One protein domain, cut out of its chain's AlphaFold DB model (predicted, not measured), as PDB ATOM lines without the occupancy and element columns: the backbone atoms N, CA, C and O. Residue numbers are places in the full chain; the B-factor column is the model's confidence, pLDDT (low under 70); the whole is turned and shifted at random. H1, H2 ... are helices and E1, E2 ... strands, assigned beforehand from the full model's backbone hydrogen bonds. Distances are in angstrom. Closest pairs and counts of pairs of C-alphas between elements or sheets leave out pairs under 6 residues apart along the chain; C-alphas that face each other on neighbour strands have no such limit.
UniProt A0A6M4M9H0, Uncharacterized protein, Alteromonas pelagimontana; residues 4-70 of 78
ATOM      1  N   LEU A   4     554.368 249.172 491.838       73.12
ATOM      2  CA  LEU A   4     554.101 248.830 490.440       73.12
ATOM      3  C   LEU A   4     554.414 249.989 489.476       73.12
ATOM      4  O   LEU A   4     554.928 249.763 488.385       73.12
ATOM      5  N   LYS A   5     554.156 251.236 489.897       66.31
ATOM      6  CA  LYS A   5     554.429 252.430 489.081       66.31
ATOM      7  C   LYS A   5     555.929 252.601 488.835       66.31
ATOM      8  O   LYS A   5     556.333 252.796 487.698       66.31
ATOM      9  N   ARG A   6     556.747 252.422 489.881       67.56
ATOM     10  CA  ARG A   6     558.215 252.497 489.786       67.56
ATOM     11  C   ARG A   6     558.785 251.450 488.832       67.56
ATOM     12  O   ARG A   6     559.685 251.761 488.068       67.56
ATOM     13  N   PHE A   7     558.249 250.229 488.852       70.38
ATOM     14  CA  PHE A   7     558.693 249.182 487.929       70.38
ATOM     15  C   PHE A   7     558.388 249.532 486.471       70.38
ATOM     16  O   PHE A   7     559.247 249.370 485.612       70.38
ATOM     17  N   ILE A   8     557.198 250.065 486.190       68.25
ATOM     18  CA  ILE A   8     556.825 250.483 484.832       68.25
ATOM     19  C   ILE A   8     557.674 251.674 484.369       68.25
ATOM     20  O   ILE A   8     558.116 251.676 483.227       68.25
ATOM     21  N   ASP A   9     557.960 252.639 485.247       63.94
ATOM     22  CA  ASP A   9     558.825 253.784 484.920       63.94
ATOM     23  C   ASP A   9     560.285 253.392 484.652       63.94
ATOM     24  O   ASP A   9     560.992 254.116 483.953       63.94
ATOM     25  N   ILE A  10     560.734 252.251 485.184       67.25
ATOM     26  CA  ILE A  10     562.051 251.688 484.878       67.25
ATOM     27  C   ILE A  10     561.999 250.923 483.551       67.25
ATOM     28  O   ILE A  10     562.859 251.100 482.700       67.25
ATOM     29  N   VAL A  11     560.994 250.069 483.362       67.62
ATOM     30  CA  VAL A  11     560.979 249.078 482.273       67.62
ATOM     31  C   VAL A  11     560.447 249.647 480.953       67.62
ATOM     32  O   VAL A  11     560.795 249.134 479.891       67.62
ATOM     33  N   VAL A  12     559.622 250.698 480.987       75.88
ATOM     34  CA  VAL A  12     558.954 251.239 479.797       75.88
ATOM     35  C   VAL A  12     559.470 252.646 479.482       75.88
ATOM     36  O   VAL A  12     559.035 253.612 480.117       75.88
ATOM     37  N   PRO A  13     560.352 252.793 478.475       75.88
ATOM     38  CA  PRO A  13     560.741 254.104 477.988       75.88
ATOM     39  C   PRO A  13     559.524 254.852 477.440       75.88
ATOM     40  O   PRO A  13     558.824 254.351 476.558       75.88
ATOM     41  N   ARG A  14     559.259 256.058 477.949       81.62
ATOM     42  CA  ARG A  14     558.111 256.870 477.518       81.62
ATOM     43  C   ARG A  14     558.394 258.358 477.632       81.62
ATOM     44  O   ARG A  14     559.151 258.792 478.496       81.62
ATOM     45  N   PHE A  15     557.731 259.150 476.795       86.06
ATOM     46  CA  PHE A  15     557.690 260.594 476.992       86.06
ATOM     47  C   PHE A  15     556.834 260.910 478.215       86.06
ATOM     48  O   PHE A  15     555.681 260.484 478.291       86.06
ATOM     49  N   ILE A  16     557.414 261.636 479.164       85.56
ATOM     50  CA  ILE A  16     556.721 262.132 480.348       85.56
ATOM     51  C   ILE A  16     556.645 263.651 480.294       85.56
ATOM     52  O   ILE A  16     557.518 264.325 479.740       85.56
ATOM     53  N   GLU A  17     555.575 264.171 480.876       89.75
ATOM     54  CA  GLU A  17     555.423 265.579 481.189       89.75
ATOM     55  C   GLU A  17     555.226 265.696 482.695       89.75
ATOM     56  O   GLU A  17     554.386 265.000 483.267       89.75
ATOM     57  N   GLU A  18     555.993 266.568 483.333       88.81
ATOM     58  CA  GLU A  18     555.911 266.799 484.770       88.81
ATOM     59  C   GLU A  18     556.157 268.267 485.102       88.81
ATOM     60  O   GLU A  18     556.694 269.029 484.299       88.81
ATOM     61  N   TRP A  19     555.742 268.681 486.291       92.44
ATOM     62  CA  TRP A  19     556.071 269.998 486.813       92.44
ATOM     63  C   TRP A  19     557.273 269.877 487.737       92.44
ATOM     64  O   TRP A  19     557.300 269.024 488.623       92.44
ATOM     65  N   VAL A  20     558.247 270.763 487.557       92.31
ATOM     66  CA  VAL A  20     559.445 270.815 488.396       92.31
ATOM     67  C   VAL A  20     559.510 272.129 489.154       92.31
ATOM     68  O   VAL A  20     559.161 273.189 488.629       92.31
ATOM     69  N   ALA A  21     559.973 272.059 490.394       94.00
ATOM     70  CA  ALA A  21     560.296 273.221 491.197       94.00
ATOM     71  C   ALA A  21     561.636 273.813 490.741       94.00
ATOM     72  O   ALA A  21     562.609 273.084 490.523       94.00
ATOM     73  N   LEU A  22     561.691 275.139 490.601       93.88
ATOM     74  CA  LEU A  22     562.890 275.863 490.190       93.88
ATOM     75  C   LEU A  22     563.447 276.691 491.349       93.88
ATOM     76  O   LEU A  22     562.704 277.318 492.111       93.88
ATOM     77  N   LYS A  23     564.774 276.748 491.435       93.38
ATOM     78  CA  LYS A  23     565.510 277.592 492.374       93.38
ATOM     79  C   LYS A  23     566.377 278.584 491.614       93.38
ATOM     80  O   LYS A  23     566.990 278.242 490.611       93.38
ATOM     81  N   GLU A  24     566.428 279.806 492.119       92.75
ATOM     82  CA  GLU A  24     567.300 280.851 491.596       92.75
ATOM     83  C   GLU A  24     568.712 280.673 492.173       92.75
ATOM     84  O   GLU A  24     568.896 280.631 493.393       92.75
ATOM     85  N   VAL A  25     569.703 280.507 491.297       92.25
ATOM     86  CA  VAL A  25     571.123 280.344 491.625       92.25
ATOM     87  C   VAL A  25     571.913 281.244 490.684       92.25
ATOM     88  O   VAL A  25     571.901 281.018 489.479       92.25
ATOM     89  N   ASN A  26     572.601 282.254 491.226       91.62
ATOM     90  CA  ASN A  26     573.365 283.233 490.439       91.62
ATOM     91  C   ASN A  26     572.545 283.824 489.275       91.62
ATOM     92  O   ASN A  26     572.988 283.773 488.136       91.62
ATOM     93  N   GLU A  27     571.328 284.309 489.553       90.44
ATOM     94  CA  GLU A  27     570.408 284.896 488.553       90.44
ATOM     95  C   GLU A  27     569.880 283.907 487.490       90.44
ATOM     96  O   GLU A  27     569.135 284.287 486.587       90.44
ATOM     97  N   HIS A  28     570.193 282.614 487.615       91.06
ATOM     98  CA  HIS A  28     569.679 281.559 486.749       91.06
ATOM     99  C   HIS A  28     568.643 280.699 487.469       91.06
ATOM    100  O   HIS A  28     568.808 280.336 488.634       91.06
ATOM    101  N   LEU A  29     567.579 280.318 486.763       92.31
ATOM    102  CA  LEU A  29     566.598 279.361 487.267       92.31
ATOM    103  C   LEU A  29     567.047 277.938 486.950       92.31
ATOM    104  O   LEU A  29     567.196 277.565 485.788       92.31
ATOM    105  N   VAL A  30     567.237 277.143 487.998       92.31
ATOM    106  CA  VAL A  30     567.702 275.759 487.910       92.31
ATOM    107  C   VAL A  30     566.610 274.829 488.441       92.31
ATOM    108  O   VAL A  30     566.102 275.068 489.543       92.31
ATOM    109  N   PRO A  31     566.224 273.774 487.700       91.12
ATOM    110  CA  PRO A  31     565.295 272.768 488.203       91.12
ATOM    111  C   PRO A  31     565.934 271.959 489.333       91.12
ATOM    112  O   PRO A  31     567.095 271.565 489.242       91.12
ATOM    113  N   VAL A  32     565.173 271.714 490.400       91.50
ATOM    114  CA  VAL A  32     565.666 271.017 491.601       91.50
ATOM    115  C   VAL A  32     565.015 269.651 491.767       91.50
ATOM    116  O   VAL A  32     565.715 268.653 491.919       91.50
ATOM    117  N   CYS A  33     563.684 269.595 491.745       89.12
ATOM    118  CA  CYS A  33     562.926 268.362 491.942       89.12
ATOM    119  C   CYS A  33     561.545 268.433 491.282       89.12
ATOM    120  O   CYS A  33     561.077 269.512 490.907       89.12
ATOM    121  N   CYS A  34     560.885 267.278 491.163       89.06
ATOM    122  CA  CYS A  34     559.469 267.210 490.822       89.06
ATOM    123  C   CYS A  34     558.638 267.897 491.918       89.06
ATOM    124  O   CYS A  34     558.962 267.802 493.104       89.06
ATOM    125  N   ILE A  35     557.553 268.575 491.539       88.75
ATOM    126  CA  ILE A  35     556.680 269.252 492.512       88.75
ATOM    127  C   ILE A  35     556.072 268.289 493.543       88.75
ATOM    128  O   ILE A  35     555.802 268.700 494.671       88.75
ATOM    129  N   ASP A  36     555.886 267.020 493.168       84.62
ATOM    130  CA  ASP A  36     555.314 265.981 494.027       84.62
ATOM    131  C   ASP A  36     556.266 265.590 495.171       84.62
ATOM    132  O   ASP A  36     555.819 265.093 496.207       84.62
ATOM    133  N   ASP A  37     557.564 265.868 495.016       87.12
ATOM    134  CA  ASP A  37     558.596 265.593 496.016       87.12
ATOM    135  C   ASP A  37     558.863 266.793 496.949       87.12
ATOM    136  O   ASP A  37     559.642 266.674 497.897       87.12
ATOM    137  N   VAL A  38     558.210 267.942 496.718       87.44
ATOM    138  CA  VAL A  38     558.383 269.165 497.522       87.44
ATOM    139  C   VAL A  38     557.759 269.008 498.911       87.44
ATOM    140  O   VAL A  38     556.534 268.895 499.082       87.44
ATOM    141  N   LYS A  39     558.600 269.079 499.943       86.38
ATOM    142  CA  LYS A  39     558.191 268.956 501.350       86.38
ATOM    143  C   LYS A  39     557.504 270.229 501.852       86.38
ATOM    144  O   LYS A  39     557.595 271.294 501.255       86.38
ATOM    145  N   GLU A  40     556.776 270.136 502.964       80.94
ATOM    146  CA  GLU A  40     556.023 271.277 503.528       80.94
ATOM    147  C   GLU A  40     556.895 272.471 503.938       80.94
ATOM    148  O   GLU A  40     556.415 273.600 503.936       80.94
ATOM    149  N   HIS A  41     558.170 272.236 504.244       83.06
ATOM    150  CA  HIS A  41     559.118 273.278 504.648       83.06
ATOM    151  C   HIS A  41     560.042 273.734 503.511       83.06
ATOM    152  O   HIS A  41     560.966 274.511 503.744       83.06
ATOM    153  N   GLU A  42     559.820 273.245 502.290       82.44
ATOM    154  CA  GLU A  42     560.569 273.665 501.112       82.44
ATOM    155  C   GLU A  42     559.774 274.725 500.353       82.44
ATOM    156  O   GLU A  42     558.642 274.501 499.920       82.44
ATOM    157  N   TYR A  43     560.382 275.898 500.196       84.50
ATOM    158  CA  TYR A  43     559.764 277.041 499.539       84.50
ATOM    159  C   TYR A  43     560.461 277.307 498.212       84.50
ATOM    160  O   TYR A  43     561.648 277.636 498.169       84.50
ATOM    161  N   PHE A  44     559.699 277.196 497.130       90.38
ATOM    162  CA  PHE A  44     560.136 277.532 495.783       90.38
ATOM    163  C   PHE A  44     559.312 278.706 495.271       90.38
ATOM    164  O   PHE A  44     558.113 278.796 495.524       90.38
ATOM    165  N   LYS A  45     559.966 279.627 494.562       90.50
ATOM    166  CA  LYS A  45     559.313 280.806 493.977       90.50
ATOM    167  C   LYS A  45     558.723 280.503 492.601       90.50
ATOM    168  O   LYS A  45     557.706 281.079 492.223       90.50
ATOM    169  N   TRP A  46     559.348 279.579 491.879       93.06
ATOM    170  CA  TRP A  46     559.067 279.298 490.480       93.06
ATOM    171  C   TRP A  46     558.877 277.798 490.252       93.06
ATOM    172  O   TRP A  46     559.477 276.967 490.936       93.06
ATOM    173  N   MET A  47     558.063 277.457 489.259       94.25
ATOM    174  CA  MET A  47     557.949 276.116 488.693       94.25
ATOM    175  C   MET A  47     557.916 276.206 487.170       94.25
ATOM    176  O   MET A  47     557.523 277.230 486.618       94.25
ATOM    177  N   ALA A  48     558.305 275.140 486.485       94.50
ATOM    178  CA  ALA A  48     558.144 275.036 485.037       94.50
ATOM    179  C   ALA A  48     557.649 273.648 484.656       94.50
ATOM    180  O   ALA A  48     557.919 272.660 485.345       94.50
ATOM    181  N   LYS A  49     556.921 273.580 483.542       94.25
ATOM    182  CA  LYS A  49     556.560 272.305 482.932       94.25
ATOM    183  C   LYS A  49     557.797 271.763 482.225       94.25
ATOM    184  O   LYS A  49     558.396 272.467 481.414       94.25
ATOM    185  N   SER A  50     558.178 270.535 482.541       92.50
ATOM    186  CA  SER A  50     559.241 269.800 481.876       92.50
ATOM    187  C   SER A  50     558.645 268.677 481.039       92.50
ATOM    188  O   SER A  50     557.714 267.991 481.466       92.50
ATOM    189  N   ARG A  51     559.177 268.494 479.834       91.75
ATOM    190  CA  ARG A  51     558.867 267.366 478.963       91.75
ATOM    191  C   ARG A  51     560.163 266.699 478.552       91.75
ATOM    192  O   ARG A  51     561.098 267.363 478.119       91.75
ATOM    193  N   GLY A  52     560.200 265.381 478.642       88.88
ATOM    194  CA  GLY A  52     561.404 264.627 478.341       88.88
ATOM    195  C   GLY A  52     561.113 263.155 478.149       88.88
ATOM    196  O   GLY A  52     560.004 262.670 478.393       88.88
ATOM    197  N   PHE A  53     562.116 262.439 477.671       87.44
ATOM    198  CA  PHE A  53     562.038 260.999 477.514       87.44
ATOM    199  C   PHE A  53     562.531 260.333 478.797       87.44
ATOM    200  O   PHE A  53     563.708 260.432 479.128       87.44
ATOM    201  N   ASN A  54     561.641 259.674 479.534       82.94
ATOM    202  CA  ASN A  54     562.039 258.883 480.689       82.94
ATOM    203  C   ASN A  54     562.661 257.566 480.212       82.94
ATOM    204  O   ASN A  54     561.992 256.777 479.541       82.94
ATOM    205  N   LEU A  55     563.915 257.327 480.591       81.00
ATOM    206  CA  LEU A  55     564.621 256.071 480.382       81.00
ATOM    207  C   LEU A  55     565.183 255.585 481.723       81.00
ATOM    208  O   LEU A  55     566.069 256.215 482.294       81.00
ATOM    209  N   PHE A  56     564.667 254.461 482.226       78.94
ATOM    210  CA  PHE A  56     565.074 253.863 483.506       78.94
ATOM    211  C   PHE A  56     564.980 254.807 484.726       78.94
ATOM    212  O   PHE A  56     565.740 254.664 485.682       78.94
ATOM    213  N   GLY A  57     564.053 255.770 484.713       70.50
ATOM    214  CA  GLY A  57     563.905 256.771 485.777       70.50
ATOM    215  C   GLY A  57     564.789 258.013 485.613       70.50
ATOM    216  O   GLY A  57     564.730 258.903 486.458       70.50
ATOM    217  N   ALA A  58     565.589 258.098 484.547       78.88
ATOM    218  CA  ALA A  58     566.307 259.308 484.171       78.88
ATOM    219  C   ALA A  58     565.553 260.049 483.060       78.88
ATOM    220  O   ALA A  58     565.194 259.462 482.037       78.88
ATOM    221  N   MET A  59     565.354 261.356 483.231       82.88
ATOM    222  CA  MET A  59     564.796 262.200 482.179       82.88
ATOM    223  C   MET A  59     565.897 262.589 481.185       82.88
ATOM    224  O   MET A  59     566.818 263.339 481.507       82.88
ATOM    225  N   LEU A  60     565.794 262.079 479.960       84.94
ATOM    226  CA  LEU A  60     566.671 262.417 478.847       84.94
ATOM    227  C   LEU A  60     566.075 263.555 478.014       84.94
ATOM    228  O   LEU A  60     564.872 263.582 477.743       84.94
ATOM    229  N   PHE A  61     566.955 264.458 477.574       87.62
ATOM    230  CA  PHE A  61     566.637 265.613 476.725       87.62
ATOM    231  C   PHE A  61     565.489 266.482 477.273       87.62
ATOM    232  O   PHE A  61     564.493 266.686 476.576       87.62
ATOM    233  N   PRO A  62     565.595 266.975 478.523       87.44
ATOM    234  CA  PRO A  62     564.534 267.771 479.119       87.44
ATOM    235  C   PRO A  62     564.345 269.083 478.351       87.44
ATOM    236  O   PRO A  62     565.296 269.825 478.102       87.44
ATOM    237  N   GLN A  63     563.098 269.376 478.003       91.25
ATOM    238  CA  GLN A  63     562.664 270.670 477.496       91.25
ATOM    239  C   GLN A  63     561.794 271.336 478.553       91.25
ATOM    240  O   GLN A  63     560.876 270.715 479.089       91.25
ATOM    241  N   PHE A  64     562.080 272.600 478.843       91.69
ATOM    242  CA  PHE A  64     561.364 273.374 479.848       91.69
ATOM    243  C   PHE A  64     560.498 274.437 479.176       91.69
ATOM    244  O   PHE A  64     560.945 275.119 478.257       91.69
ATOM    245  N   GLY A  65     559.253 274.555 479.637       91.38
ATOM    246  CA  GLY A  65     558.384 275.680 479.310       91.38
ATOM    247  C   GLY A  65     558.765 276.947 480.079       91.38
ATOM    248  O   GLY A  65     559.709 276.956 480.872       91.38
ATOM    249  N   GLU A  66     557.995 278.013 479.869       94.06
ATOM    250  CA  GLU A  66     558.199 279.271 480.586       94.06
ATOM    251  C   GLU A  66     558.001 279.092 482.105       94.06
ATOM    252  O   GLU A  66     557.044 278.433 482.532       94.06
ATOM    253  N   PRO A  67     558.889 279.664 482.939       93.56
ATOM    254  CA  PRO A  67     558.715 279.671 484.384       93.56
ATOM    255  C   PRO A  67     557.447 280.417 484.802       93.56
ATOM    256  O   PRO A  67     557.204 281.546 484.382       93.56
ATOM    257  N   VAL A  68     556.673 279.814 485.702       93.62
ATOM    258  CA  VAL A  68     555.480 280.414 486.315       93.62
ATOM    259  C   VAL A  68     555.613 280.433 487.840       93.62
ATOM    260  O   VAL A  68     556.409 279.662 488.392       93.62
ATOM    261  N   PRO A  69     554.872 281.302 488.558       93.31
ATOM    262  CA  PRO A  69     554.874 281.300 490.019       93.31
ATOM    263  C   PRO A  69     554.537 279.916 490.581       93.31
ATOM    264  O   PRO A  69     553.641 279.237 490.078       93.31
ATOM    265  N   PHE A  70     555.255 279.498 491.625       88.69
ATOM    266  CA  PHE A  70     555.040 278.191 492.238       88.69
ATOM    267  C   PHE A  70     553.644 278.098 492.864       88.69
ATOM    268  O   PHE A  70     553.275 278.890 493.732       88.69
TER     269      PHE A  70
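Overview. This is residues 4 to 70 of the 78 residues of an uncharacterized protein of Alteromonas pelagimontana (UniProt A0A6M4M9H0). A single four-stranded sheet, strongly twisted and curled like part of a barrel, is built from two hairpins whose long strands E1 and E3 run side by side in its middle. The short helix H1 sits at one end of the sheet and only grazes it. The 67 printed residues hold one named helix and four named strands, in the order H1, E1, E2, E3, E4; the class is mostly strand. The sheet's order is E2, E1, E3, E4, all antiparallel. The whole is only just compact, close to loose, with a radius of gyration of the C-alphas of 12.9 A and spans of 36 by 26 by 17 A.

Arrangement. H1, residues 4 to 11, only grazes the sheet, with its residues 8 to 11; every O i to N i+4 pair inside it is within hydrogen-bond range. E1, residues 14 to 25, bends by 58 degrees at residue 19. It forms a hairpin with the edge strand E2, residues 28 to 34, at 131 degrees, with N 25 and O 28 2.8 A apart. E3, residues 46 to 55, is antiparallel to E1 at 141 degrees, with N 50 and O 18 2.7 A apart, and bends by 59 degrees at residue 52. The closest C-alphas of H1 and E3, those of Ile 10 and Leu 55, are 6.8 A apart. E4, residues 58 to 64, is the other edge strand and forms a hairpin with E3 at 137 degrees, with N 60 and O 53 2.8 A apart. E2 and E4 are apart.

Along the chain. H1 begins at C-alpha 4, (554.101, 248.830, 490.440), and spans 10.7 A. E1 spans 30.3 A, E2 18.1 A, E3 25.9 A and E4 15.5 A, ending at C-alpha 64, (561.364, 273.374, 479.848). Residues 68 to 69 pair antiparallel with residues 46 to 47 of E3.

Size, cuts and confidence. The two C-alphas farthest apart, those of Leu 4 and Glu 27, are 39.6 A apart. The printed part has no cut. The link from E2 to E3, 11 residues, is long. The mean pLDDT of the printed part is 85.9; residues 5 to 6 and 8 to 11 are under 70.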